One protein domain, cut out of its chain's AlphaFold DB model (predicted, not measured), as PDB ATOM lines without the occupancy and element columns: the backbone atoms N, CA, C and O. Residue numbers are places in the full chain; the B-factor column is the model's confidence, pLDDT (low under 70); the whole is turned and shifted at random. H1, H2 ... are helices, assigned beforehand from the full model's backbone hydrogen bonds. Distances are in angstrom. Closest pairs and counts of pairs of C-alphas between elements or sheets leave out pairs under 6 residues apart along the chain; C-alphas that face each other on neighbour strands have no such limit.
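What this domain is: This is residues 153 to 247 of the 248 residues of an uncharacterized protein of Brevibacterium sandarakinum (UniProt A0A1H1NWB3). H4, the longest helix, and H3 make a V, and short H5 spans its open side. H1 runs beside the first part of H3, and tiny H2 sits near H4. The printed part has 95 residues with helices H1 to H5 in chain order and no named strand: all helix, compact, radius of gyration of the C-alphas 12.7 A, spans 36 by 31 by 22 A.

Where its parts are: H4, residues 214 to 232, is 26.1 A long and begins at C-alpha (132.591, 146.255, 189.855). H3 is residues 185 to 199, 21.3 A; H1, 153 to 167, 23.5 A; H2, 172 to 175; H5, 240 to 245, ending at C-alpha (133.404, 155.152, 209.153).

How they stand to each other: H4 touches H3, the hub, at Trp 220 and Ala 193 (closest C-alphas, 6.5 A), at a steep tilt of 68 degrees, only just short of about perpendicular, opposite ways. H5 touches H4 about perpendicular, 76 degrees (Ala 229 and Tyr 244, closest C-alphas, 4.7 A). H1 and H4 are apart. O i to N i+4 pairs are all within hydrogen-bond range in H3 and H5, 10 of 11 in H1 and 13 of 15 in H4; H2 is too short for one.

The domain as a whole: The printed part has no cut; the H3 to H4 link is long, and pLDDT is under 70 at 153, 172, 201 to 209 and 232 to 238.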
ATOM      1  N   THR A 153     109.828 153.138 208.085       67.75
ATOM      2  CA  THR A 153     110.731 154.215 208.525       67.75
ATOM      3  C   THR A 153     112.147 154.060 207.974       67.75
ATOM      4  O   THR A 153     112.850 155.052 207.812       67.75
ATOM      5  N   ASP A 154     112.548 152.841 207.608       70.75
ATOM      6  CA  ASP A 154     113.890 152.548 207.089       70.75
ATOM      7  C   ASP A 154     114.022 152.833 205.581       70.75
ATOM      8  O   ASP A 154     115.112 152.746 205.015       70.75
ATOM      9  N   LEU A 155     112.922 153.173 204.898       73.75
ATOM     10  CA  LEU A 155     112.915 153.348 203.443       73.75
ATOM     11  C   LEU A 155     113.798 154.514 202.977       73.75
ATOM     12  O   LEU A 155     114.402 154.427 201.911       73.75
ATOM     13  N   GLN A 156     113.917 155.586 203.768       74.38
ATOM     14  CA  GLN A 156     114.808 156.706 203.435       74.38
ATOM     15  C   GLN A 156     116.282 156.284 203.466       74.38
ATOM     16  O   GLN A 156     117.028 156.581 202.533       74.38
ATOM     17  N   VAL A 157     116.676 155.522 204.488       79.88
ATOM     18  CA  VAL A 157     118.027 154.958 204.621       79.88
ATOM     19  C   VAL A 157     118.316 153.987 203.476       79.88
ATOM     20  O   VAL A 157     119.370 154.058 202.847       79.88
ATOM     21  N   LYS A 158     117.348 153.137 203.107       78.88
ATOM     22  CA  LYS A 158     117.486 152.232 201.955       78.88
ATOM     23  C   LYS A 158     117.577 152.938 200.612       78.88
ATOM     24  O   LYS A 158     118.269 152.446 199.723       78.88
ATOM     25  N   ALA A 159     116.922 154.083 200.451       78.56
ATOM     26  CA  ALA A 159     117.081 154.884 199.245       78.56
ATOM     27  C   ALA A 159     118.515 155.430 199.117       78.56
ATOM     28  O   ALA A 159     119.047 155.455 198.006       78.56
ATOM     29  N   ALA A 160     119.148 155.826 200.227       82.81
ATOM     30  CA  ALA A 160     120.552 156.238 200.248       82.81
ATOM     31  C   ALA A 160     121.501 155.060 199.973       82.81
ATOM     32  O   ALA A 160     122.374 155.174 199.113       82.81
ATOM     33  N   GLU A 161     121.259 153.900 200.592       85.06
ATOM     34  CA  GLU A 161     122.000 152.663 200.301       85.06
ATOM     35  C   GLU A 161     121.925 152.288 198.816       85.06
ATOM     36  O   GLU A 161     122.944 151.966 198.206       85.06
ATOM     37  N   ARG A 162     120.736 152.372 198.201       83.81
ATOM     38  CA  ARG A 162     120.567 152.119 196.765       83.81
ATOM     39  C   ARG A 162     121.442 153.049 195.932       83.81
ATOM     40  O   ARG A 162     122.156 152.561 195.065       83.81
ATOM     41  N   ARG A 163     121.396 154.362 196.187       84.56
ATOM     42  CA  ARG A 163     122.219 155.343 195.453       84.56
ATOM     43  C   ARG A 163     123.708 155.039 195.605       84.56
ATOM     44  O   ARG A 163     124.440 155.077 194.623       84.56
ATOM     45  N   PHE A 164     124.140 154.675 196.813       88.75
ATOM     46  CA  PHE A 164     125.511 154.234 197.054       88.75
ATOM     47  C   PHE A 164     125.873 153.014 196.201       88.75
ATOM     48  O   PHE A 164     126.891 153.049 195.521       88.75
ATOM     49  N   LEU A 165     125.042 151.971 196.182       87.50
ATOM     50  CA  LEU A 165     125.308 150.739 195.428       87.50
ATOM     51  C   LEU A 165     125.190 150.913 193.907       87.50
ATOM     52  O   LEU A 165     125.841 150.186 193.158       87.50
ATOM     53  N   GLU A 166     124.402 151.884 193.444       83.88
ATOM     54  CA  GLU A 166     124.381 152.313 192.040       83.88
ATOM     55  C   GLU A 166     125.719 152.954 191.640       83.88
ATOM     56  O   GLU A 166     126.201 152.706 190.538       83.88
ATOM     57  N   CYS A 167     126.355 153.712 192.538       86.38
ATOM     58  CA  CYS A 167     127.681 154.292 192.308       86.38
ATOM     59  C   CYS A 167     128.843 153.333 192.624       86.38
ATOM     60  O   CYS A 167     129.925 153.468 192.056       86.38
ATOM     61  N   VAL A 168     128.656 152.394 193.550       89.56
ATOM     62  CA  VAL A 168     129.681 151.485 194.077       89.56
ATOM     63  C   VAL A 168     129.112 150.061 194.061       89.56
ATOM     64  O   VAL A 168     128.628 149.575 195.086       89.56
ATOM     65  N   PRO A 169     129.134 149.375 192.904       87.69
ATOM     66  CA  PRO A 169     128.517 148.062 192.763       87.69
ATOM     67  C   PRO A 169     129.314 146.999 193.529       87.69
ATOM     68  O   PRO A 169     130.314 146.463 193.048       87.69
ATOM     69  N   LEU A 170     128.866 146.699 194.747       86.44
ATOM     70  CA  LEU A 170     129.453 145.680 195.611       86.44
ATOM     71  C   LEU A 170     128.874 144.285 195.320       86.44
ATOM     72  O   LEU A 170     127.705 144.163 194.956       86.44
ATOM     73  N   PRO A 171     129.664 143.212 195.503       79.62
ATOM     74  CA  PRO A 171     129.182 141.850 195.297       79.62
ATOM     75  C   PRO A 171     128.225 141.409 196.419       79.62
ATOM     76  O   PRO A 171     128.381 141.827 197.566       79.62
ATOM     77  N   ASP A 172     127.304 140.483 196.122       69.62
ATOM     78  CA  ASP A 172     126.270 139.988 197.053       69.62
ATOM     79  C   ASP A 172     126.745 139.670 198.487       69.62
ATOM     80  O   ASP A 172     126.039 140.033 199.432       69.62
ATOM     81  N   PRO A 173     127.914 139.027 198.715       74.19
ATOM     82  CA  PRO A 173     128.376 138.744 200.071       74.19
ATOM     83  C   PRO A 173     128.663 140.009 200.888       74.19
ATOM     84  O   PRO A 173     128.493 139.989 202.101       74.19
ATOM     85  N   ALA A 174     129.074 141.101 200.235       79.94
ATOM     86  CA  ALA A 174     129.391 142.368 200.888       79.94
ATOM     87  C   ALA A 174     128.133 143.146 201.296       79.94
ATOM     88  O   ALA A 174     128.160 143.849 202.302       79.94
ATOM     89  N   LEU A 175     127.016 142.989 200.575       77.38
ATOM     90  CA  LEU A 175     125.790 143.764 200.814       77.38
ATOM     91  C   LEU A 175     125.224 143.590 202.232       77.38
ATOM     92  O   LEU A 175     124.565 144.485 202.753       77.38
ATOM     93  N   ARG A 176     125.498 142.454 202.885       74.38
ATOM     94  CA  ARG A 176     125.060 142.186 204.267       74.38
ATOM     95  C   ARG A 176     125.774 143.047 205.309       74.38
ATOM     96  O   ARG A 176     125.237 143.248 206.393       74.38
ATOM     97  N   ASP A 177     126.951 143.559 204.968       81.25
ATOM     98  CA  ASP A 177     127.859 144.244 205.885       81.25
ATOM     99  C   ASP A 177     127.956 145.763 205.622       81.25
ATOM    100  O   ASP A 177     128.735 146.461 206.275       81.25
ATOM    101  N   VAL A 178     127.152 146.275 204.682       83.88
ATOM    102  CA  VAL A 178     127.147 147.673 204.201       83.88
ATOM    103  C   VAL A 178     126.156 148.572 204.959       83.88
ATOM    104  O   VAL A 178     126.149 149.778 204.758       83.88
ATOM    105  N   TRP A 179     125.345 148.016 205.867       81.44
ATOM    106  CA  TRP A 179     124.288 148.765 206.558       81.44
ATOM    107  C   TRP A 179     124.822 149.955 207.371       81.44
ATOM    108  O   TRP A 179     125.654 149.774 208.260       81.44
ATOM    109  N   LEU A 180     124.261 151.137 207.132       83.00
ATOM    110  CA  LEU A 180     124.476 152.373 207.889       83.00
ATOM    111  C   LEU A 180     123.126 152.943 208.337       83.00
ATOM    112  O   LEU A 180     122.136 152.793 207.620       83.00
ATOM    113  N   ASP A 181     123.087 153.560 209.520       79.06
ATOM    114  CA  ASP A 181     121.851 154.093 210.113       79.06
ATOM    115  C   ASP A 181     121.544 155.536 209.656       79.06
ATOM    116  O   ASP A 181     120.376 155.930 209.640       79.06
ATOM    117  N   ASP A 182     122.559 156.306 209.245       80.75
ATOM    118  CA  ASP A 182     122.412 157.664 208.707       80.75
ATOM    119  C   ASP A 182     122.525 157.658 207.166       80.75
ATOM    120  O   ASP A 182     123.512 157.157 206.618       80.75
ATOM    121  N   PRO A 183     121.547 158.215 206.424       83.69
ATOM    122  CA  PRO A 183     121.655 158.407 204.979       83.69
ATOM    123  C   PRO A 183     122.928 159.139 204.518       83.69
ATOM    124  O   PRO A 183     123.443 158.811 203.449       83.69
ATOM    125  N   ALA A 184     123.435 160.108 205.287       86.06
ATOM    126  CA  ALA A 184     124.608 160.906 204.922       86.06
ATOM    127  C   ALA A 184     125.910 160.084 204.935       86.06
ATOM    128  O   ALA A 184     126.814 160.321 204.130       86.06
ATOM    129  N   ASP A 185     125.986 159.058 205.782       87.75
ATOM    130  CA  ASP A 185     127.156 158.183 205.894       87.75
ATOM    131  C   ASP A 185     127.428 157.402 204.598       87.75
ATOM    132  O   ASP A 185     128.578 157.100 204.266       87.75
ATOM    133  N   TYR A 186     126.386 157.122 203.807       88.81
ATOM    134  CA  TYR A 186     126.540 156.500 202.491       88.81
ATOM    135  C   TYR A 186     127.281 157.402 201.495       88.81
ATOM    136  O   TYR A 186     128.013 156.896 200.642       88.81
ATOM    137  N   GLU A 187     127.145 158.726 201.606       88.44
ATOM    138  CA  GLU A 187     127.881 159.677 200.763       88.44
ATOM    139  C   GLU A 187     129.364 159.716 201.151       88.44
ATOM    140  O   GLU A 187     130.241 159.679 200.282       88.44
ATOM    141  N   VAL A 188     129.659 159.684 202.456       90.31
ATOM    142  CA  VAL A 188     131.032 159.580 202.977       90.31
ATOM    143  C   VAL A 188     131.688 158.280 202.505       90.31
ATOM    144  O   VAL A 188     132.835 158.281 202.036       90.31
ATOM    145  N   LEU A 189     130.946 157.172 202.564       92.06
ATOM    146  CA  LEU A 189     131.402 155.864 202.112       92.06
ATOM    147  C   LEU A 189     131.641 155.832 200.588       92.06
ATOM    148  O   LEU A 189     132.674 155.324 200.143       92.06
ATOM    149  N   ALA A 190     130.753 156.434 199.787       91.06
ATOM    150  CA  ALA A 190     130.943 156.591 198.340       91.06
ATOM    151  C   ALA A 190     132.207 157.403 198.018       91.06
ATOM    152  O   ALA A 190     133.019 157.009 197.176       91.06
ATOM    153  N   ALA A 191     132.408 158.524 198.716       89.56
ATOM    154  CA  ALA A 191     133.581 159.371 198.546       89.56
ATOM    155  C   ALA A 191     134.877 158.639 198.936       89.56
ATOM    156  O   ALA A 191     135.919 158.828 198.304       89.56
ATOM    157  N   ALA A 192     134.844 157.777 199.956       91.06
ATOM    158  CA  ALA A 192     135.970 156.920 200.314       91.06
ATOM    159  C   ALA A 192     136.317 155.908 199.206       91.06
ATOM    160  O   ALA A 192     137.492 155.779 198.853       91.06
ATOM    161  N   ALA A 193     135.316 155.249 198.614       91.19
ATOM    162  CA  ALA A 193     135.518 154.325 197.497       91.19
ATOM    163  C   ALA A 193     136.141 155.020 196.276       91.19
ATOM    164  O   ALA A 193     137.129 154.538 195.715       91.19
ATOM    165  N   ARG A 194     135.618 156.197 195.905       89.06
ATOM    166  CA  ARG A 194     136.136 157.005 194.787       89.06
ATOM    167  C   ARG A 194     137.578 157.459 195.026       89.06
ATOM    168  O   ARG A 194     138.419 157.298 194.144       89.06
ATOM    169  N   ARG A 195     137.899 157.948 196.231       90.19
ATOM    170  CA  ARG A 195     139.277 158.326 196.603       90.19
ATOM    171  C   ARG A 195     140.242 157.147 196.501       90.19
ATOM    172  O   ARG A 195     141.329 157.302 195.950       90.19
ATOM    173  N   TRP A 196     139.850 155.976 197.001       91.12
ATOM    174  CA  TRP A 196     140.683 154.776 196.917       91.12
ATOM    175  C   TRP A 196     140.917 154.348 195.463       91.12
ATOM    176  O   TRP A 196     142.055 154.069 195.087       91.12
ATOM    177  N   SER A 197     139.866 154.368 194.637       87.94
ATOM    178  CA  SER A 197     139.932 154.062 193.200       87.94
ATOM    179  C   SER A 197     140.927 154.970 192.464       87.94
ATOM    180  O   SER A 197     141.814 154.478 191.761       87.94
ATOM    181  N   ALA A 198     140.856 156.284 192.713       85.94
ATOM    182  CA  ALA A 198     141.765 157.266 192.124       85.94
ATOM    183  C   ALA A 198     143.238 157.023 192.515       85.94
ATOM    184  O   ALA A 198     144.135 157.171 191.688       85.94
ATOM    185  N   GLN A 199     143.501 156.600 193.757       84.88
ATOM    186  CA  GLN A 199     144.858 156.288 194.233       84.88
ATOM    187  C   GLN A 199     145.442 155.004 193.623       84.88
ATOM    188  O   GLN A 199     146.660 154.875 193.536       84.88
ATOM    189  N   HIS A 200     144.597 154.063 193.197       84.69
ATOM    190  CA  HIS A 200     145.019 152.754 192.682       84.69
ATOM    191  C   HIS A 200     145.038 152.695 191.146       84.69
ATOM    192  O   HIS A 200     145.040 151.611 190.564       84.69
ATOM    193  N   GLY A 201     145.090 153.858 190.484       67.62
ATOM    194  CA  GLY A 201     145.307 153.963 189.040       67.62
ATOM    195  C   GLY A 201     144.092 153.611 188.183       67.62
ATOM    196  O   GLY A 201     144.240 153.432 186.976       67.62
ATOM    197  N   SER A 202     142.895 153.528 188.769       62.88
ATOM    198  CA  SER A 202     141.667 153.447 187.984       62.88
ATOM    199  C   SER A 202     141.388 154.826 187.386       62.88
ATOM    200  O   SER A 202     141.018 155.755 188.102       62.88
ATOM    201  N   THR A 203     141.564 154.972 186.072       53.88
ATOM    202  CA  THR A 203     141.250 156.173 185.272       53.88
ATOM    203  C   THR A 203     139.739 156.420 185.145       53.88
ATOM    204  O   THR A 203     139.254 156.805 184.086       53.88
ATOM    205  N   ALA A 204     138.966 156.196 186.207       52.38
ATOM    206  CA  ALA A 204     137.687 156.870 186.338       52.38
ATOM    207  C   ALA A 204     138.036 158.324 186.662       52.38
ATOM    208  O   ALA A 204     138.618 158.609 187.710       52.38
ATOM    209  N   VAL A 205     137.800 159.220 185.706       47.28
ATOM    210  CA  VAL A 205     138.031 160.659 185.857       47.28
ATOM    211  C   VAL A 205     137.403 161.088 187.185       47.28
ATOM    212  O   VAL A 205     136.262 160.731 187.460       47.28
ATOM    213  N   ALA A 206     138.145 161.819 188.021       48.16
ATOM    214  CA  ALA A 206     137.736 162.206 189.378       48.16
ATOM    215  C   ALA A 206     136.415 163.011 189.450       48.16
ATOM    216  O   ALA A 206     135.927 163.288 190.543       48.16
ATOM    217  N   GLU A 207     135.845 163.352 188.296       47.97
ATOM    218  CA  GLU A 207     134.629 164.140 188.102       47.97
ATOM    219  C   GLU A 207     133.494 163.352 187.422       47.97
ATOM    220  O   GLU A 207     132.400 163.888 187.271       47.97
ATOM    221  N   ASP A 208     133.711 162.092 187.019       49.25
ATOM    222  CA  ASP A 208     132.635 161.279 186.450       49.25
ATOM    223  C   ASP A 208     131.731 160.780 187.588       49.25
ATOM    224  O   ASP A 208     132.106 159.923 188.394       49.25
ATOM    225  N   GLU A 209     130.524 161.339 187.694       59.50
ATOM    226  CA  GLU A 209     129.479 160.903 188.633       59.50
ATOM    227  C   GLU A 209     129.026 159.450 188.385       59.50
ATOM    228  O   GLU A 209     128.265 158.901 189.183       59.50
ATOM    229  N   GLY A 210     129.534 158.796 187.334       70.38
ATOM    230  CA  GLY A 210     129.281 157.403 186.989       70.38
ATOM    231  C   GLY A 210     129.648 156.361 188.057       70.38
ATOM    232  O   GLY A 210     130.332 156.620 189.052       70.38
ATOM    233  N   ALA A 211     129.147 155.145 187.831       81.56
ATOM    234  CA  ALA A 211     129.395 153.986 188.678       81.56
ATOM    235  C   ALA A 211     130.850 153.503 188.575       81.56
ATOM    236  O   ALA A 211     131.426 153.457 187.488       81.56
ATOM    237  N   LEU A 212     131.430 153.087 189.704       84.25
ATOM    238  CA  LEU A 212     132.728 152.416 189.739       84.25
ATOM    239  C   LEU A 212     132.665 151.074 189.001       84.25
ATOM    240  O   LEU A 212     131.652 150.374 189.028       84.25
ATOM    241  N   ASP A 213     133.795 150.677 188.414       85.50
ATOM    242  CA  ASP A 213     133.961 149.323 187.894       85.50
ATOM    243  C   ASP A 213     133.729 148.290 189.026       85.50
ATOM    244  O   ASP A 213     134.324 148.426 190.106       85.50
ATOM    245  N   PRO A 214     132.889 147.251 188.823       85.94
ATOM    246  CA  PRO A 214     132.591 146.255 189.855       85.94
ATOM    247  C   PRO A 214     133.816 145.533 190.425       85.94
ATOM    248  O   PRO A 214     133.832 145.197 191.610       85.94
ATOM    249  N   ALA A 215     134.861 145.303 189.625       86.69
ATOM    250  CA  ALA A 215     136.092 144.691 190.109       86.69
ATOM    251  C   ALA A 215     136.859 145.648 191.032       86.69
ATOM    252  O   ALA A 215     137.387 145.219 192.060       86.69
ATOM    253  N   VAL A 216     136.868 146.945 190.713       89.69
ATOM    254  CA  VAL A 216     137.472 147.989 191.555       89.69
ATOM    255  C   VAL A 216     136.692 148.151 192.861       89.69
ATOM    256  O   VAL A 216     137.299 148.157 193.932       89.69
ATOM    257  N   ALA A 217     135.359 148.201 192.805       89.94
ATOM    258  CA  ALA A 217     134.501 148.280 193.989       89.94
ATOM    259  C   ALA A 217     134.674 147.054 194.909       89.94
ATOM    260  O   ALA A 217     134.854 147.196 196.123       89.94
ATOM    261  N   ALA A 218     134.704 145.845 194.339       89.31
ATOM    262  CA  ALA A 218     134.959 144.618 195.090       89.31
ATOM    263  C   ALA A 218     136.367 144.596 195.712       89.31
ATOM    264  O   ALA A 218     136.530 144.166 196.861       89.31
ATOM    265  N   ALA A 219     137.383 145.071 194.984       91.06
ATOM    266  CA  ALA A 219     138.750 145.158 195.484       91.06
ATOM    267  C   ALA A 219     138.868 146.160 196.641       91.06
ATOM    268  O   ALA A 219     139.446 145.818 197.675       91.06
ATOM    269  N   TRP A 220     138.265 147.346 196.512       93.38
ATOM    270  CA  TRP A 220     138.192 148.347 197.577       93.38
ATOM    271  C   TRP A 220     137.587 147.759 198.855       93.38
ATOM    272  O   TRP A 220     138.201 147.810 199.923       93.38
ATOM    273  N   TRP A 221     136.418 147.124 198.750       92.94
ATOM    274  CA  TRP A 221     135.742 146.544 199.908       92.94
ATOM    275  C   TRP A 221     136.603 145.483 200.606       92.94
ATOM    276  O   TRP A 221     136.834 145.537 201.816       92.94
ATOM    277  N   ARG A 222     137.137 144.533 199.830       92.12
ATOM    278  CA  ARG A 222     137.890 143.387 200.352       92.12
ATOM    279  C   ARG A 222     139.256 143.763 200.918       92.12
ATOM    280  O   ARG A 222     139.684 143.171 201.906       92.12
ATOM    281  N   HIS A 223     139.965 144.679 200.266       91.50
ATOM    282  CA  HIS A 223     141.368 144.965 200.574       91.50
ATOM    283  C   HIS A 223     141.559 146.225 201.417       91.50
ATOM    284  O   HIS A 223     142.592 146.348 202.073       91.50
ATOM    285  N   HIS A 224     140.574 147.124 201.452       91.06
ATOM    286  CA  HIS A 224     140.649 148.366 202.214       91.06
ATOM    287  C   HIS A 224     139.647 148.400 203.372       91.06
ATOM    288  O   HIS A 224     140.065 148.468 204.528       91.06
ATOM    289  N   VAL A 225     138.345 148.283 203.085       90.81
ATOM    290  CA  VAL A 225     137.277 148.460 204.090       90.81
ATOM    291  C   VAL A 225     137.307 147.359 205.148       90.81
ATOM    292  O   VAL A 225     137.486 147.645 206.331       90.81
ATOM    293  N   VAL A 226     137.190 146.094 204.728       89.12
ATOM    294  CA  VAL A 226     137.113 144.940 205.638       89.12
ATOM    295  C   VAL A 226     138.331 144.871 206.579       89.12
ATOM    296  O   VAL A 226     138.138 144.782 207.794       89.12
ATOM    297  N   PRO A 227     139.589 144.984 206.101       89.88
ATOM    298  CA  PRO A 227     140.747 144.952 206.990       89.88
ATOM    299  C   PRO A 227     140.809 146.130 207.968       89.88
ATOM    300  O   PRO A 227     141.256 145.943 209.099       89.88
ATOM    301  N   LEU A 228     140.399 147.337 207.556       87.06
ATOM    302  CA  LEU A 228     140.379 148.514 208.434       87.06
ATOM    303  C   LEU A 228     139.313 148.394 209.526       87.06
ATOM    304  O   LEU A 228     139.613 148.665 210.688       87.06
ATOM    305  N   ALA A 229     138.117 147.926 209.174       86.50
ATOM    306  CA  ALA A 229     137.045 147.670 210.129       86.50
ATOM    307  C   ALA A 229     137.456 146.616 211.173       86.50
ATOM    308  O   ALA A 229     137.321 146.841 212.374       86.50
ATOM    309  N   HIS A 230     138.053 145.497 210.743       83.56
ATOM    310  CA  HIS A 230     138.512 144.454 211.669       83.56
ATOM    311  C   HIS A 230     139.604 144.929 212.632       83.56
ATOM    312  O   HIS A 230     139.629 144.478 213.775       83.56
ATOM    313  N   ARG A 231     140.498 145.831 212.202       81.75
ATOM    314  CA  ARG A 231     141.553 146.381 213.072       81.75
ATOM    315  C   ARG A 231     141.010 147.270 214.188       81.75
ATOM    316  O   ARG A 231     141.609 147.295 215.256       81.75
ATOM    317  N   ASN A 232     139.914 147.982 213.941       69.94
ATOM    318  CA  ASN A 232     139.326 148.909 214.911       69.94
ATOM    319  C   ASN A 232     138.260 148.253 215.801       69.94
ATOM    320  O   ASN A 232     137.852 148.838 216.798       69.94
ATOM    321  N   GLY A 233     137.873 147.014 215.480       62.78
ATOM    322  CA  GLY A 233     136.821 146.284 216.174       62.78
ATOM    323  C   GLY A 233     135.435 146.739 215.718       62.78
ATOM    324  O   GLY A 233     135.148 147.925 215.602       62.78
ATOM    325  N   CYS A 234     134.539 145.781 215.479       59.47
ATOM    326  CA  CYS A 234     133.136 146.080 215.168       59.47
ATOM    327  C   CYS A 234     132.277 146.244 216.436       59.47
ATOM    328  O   CYS A 234     131.045 146.290 216.341       59.47
ATOM    329  N   ASP A 235     132.896 146.264 217.620       51.75
ATOM    330  CA  ASP A 235     132.208 146.215 218.907       51.75
ATOM    331  C   ASP A 235     131.418 147.506 219.138       51.75
ATOM    332  O   ASP A 235     131.925 148.514 219.615       51.75
ATOM    333  N   GLY A 236     130.142 147.465 218.753       54.91
ATOM    334  CA  GLY A 236     129.182 148.561 218.898       54.91
ATOM    335  C   GLY A 236     128.701 149.168 217.577       54.91
ATOM    336  O   GLY A 236     127.557 149.606 217.526       54.91
ATOM    337  N   ALA A 237     129.497 149.110 216.503       56.78
ATOM    338  CA  ALA A 237     129.209 149.801 215.235       56.78
ATOM    339  C   ALA A 237     128.078 149.160 214.405       56.78
ATOM    340  O   ALA A 237     127.461 149.798 213.565       56.78
ATOM    341  N   GLY A 238     127.766 147.884 214.635       66.56
ATOM    342  CA  GLY A 238     126.601 147.236 214.026       66.56
ATOM    343  C   GLY A 238     126.772 146.718 212.589       66.56
ATOM    344  O   GLY A 238     125.980 145.845 212.228       66.56
ATOM    345  N   SER A 239     127.791 147.155 211.833       79.44
ATOM    346  CA  SER A 239     128.199 146.630 210.509       79.44
ATOM    347  C   SER A 239     129.695 146.890 210.217       79.44
ATOM    348  O   SER A 239     130.356 147.618 210.962       79.44
ATOM    349  N   ILE A 240     130.242 146.305 209.138       82.94
ATOM    350  CA  ILE A 240     131.623 146.575 208.683       82.94
ATOM    351  C   ILE A 240     131.743 148.009 208.153       82.94
ATOM    352  O   ILE A 240     132.725 148.683 208.460       82.94
ATOM    353  N   ALA A 241     130.752 148.486 207.392       84.50
ATOM    354  CA  ALA A 241     130.733 149.862 206.894       84.50
ATOM    355  C   ALA A 241     130.758 150.884 208.039       84.50
ATOM    356  O   ALA A 241     131.563 151.811 208.010       84.50
ATOM    357  N   ALA A 242     129.943 150.682 209.075       83.50
ATOM    358  CA  ALA A 242     129.904 151.577 210.228       83.50
ATOM    359  C   ALA A 242     131.245 151.593 210.979       83.50
ATOM    360  O   ALA A 242     131.768 152.657 211.296       83.50
ATOM    361  N   ALA A 243     131.851 150.420 211.196       83.44
ATOM    362  CA  ALA A 243     133.165 150.323 211.835       83.44
ATOM    363  C   ALA A 243     134.269 151.017 211.018       83.44
ATOM    364  O   ALA A 243     135.193 151.594 211.586       83.44
ATOM    365  N   TYR A 244     134.176 150.976 209.685       85.88
ATOM    366  CA  TYR A 244     135.082 151.705 208.802       85.88
ATOM    367  C   TYR A 244     134.910 153.227 208.918       85.88
ATOM    368  O   TYR A 244     135.908 153.947 208.944       85.88
ATOM    369  N   LEU A 245     133.673 153.719 209.023       86.06
ATOM    370  CA  LEU A 245     133.404 155.152 209.153       86.06
ATOM    371  C   LEU A 245     133.824 155.726 210.505       86.06
ATOM    372  O   LEU A 245     134.237 156.871 210.540       86.06
ATOM    373  N   CYS A 246     133.858 154.945 211.588       81.56
ATOM    374  CA  CYS A 246     134.402 155.420 212.871       81.56
ATOM    375  C   CYS A 246     135.892 155.825 212.820       81.56
ATOM    376  O   CYS A 246     136.405 156.399 213.778       81.56
ATOM    377  N   ILE A 247     136.603 155.487 211.741       77.81
ATOM    378  CA  ILE A 247     138.017 155.824 211.524       77.81
ATOM    379  C   ILE A 247     138.162 157.205 210.855       77.81
ATOM    380  O   ILE A 247     139.260 157.767 210.837       77.81
TER     381      ILE A 247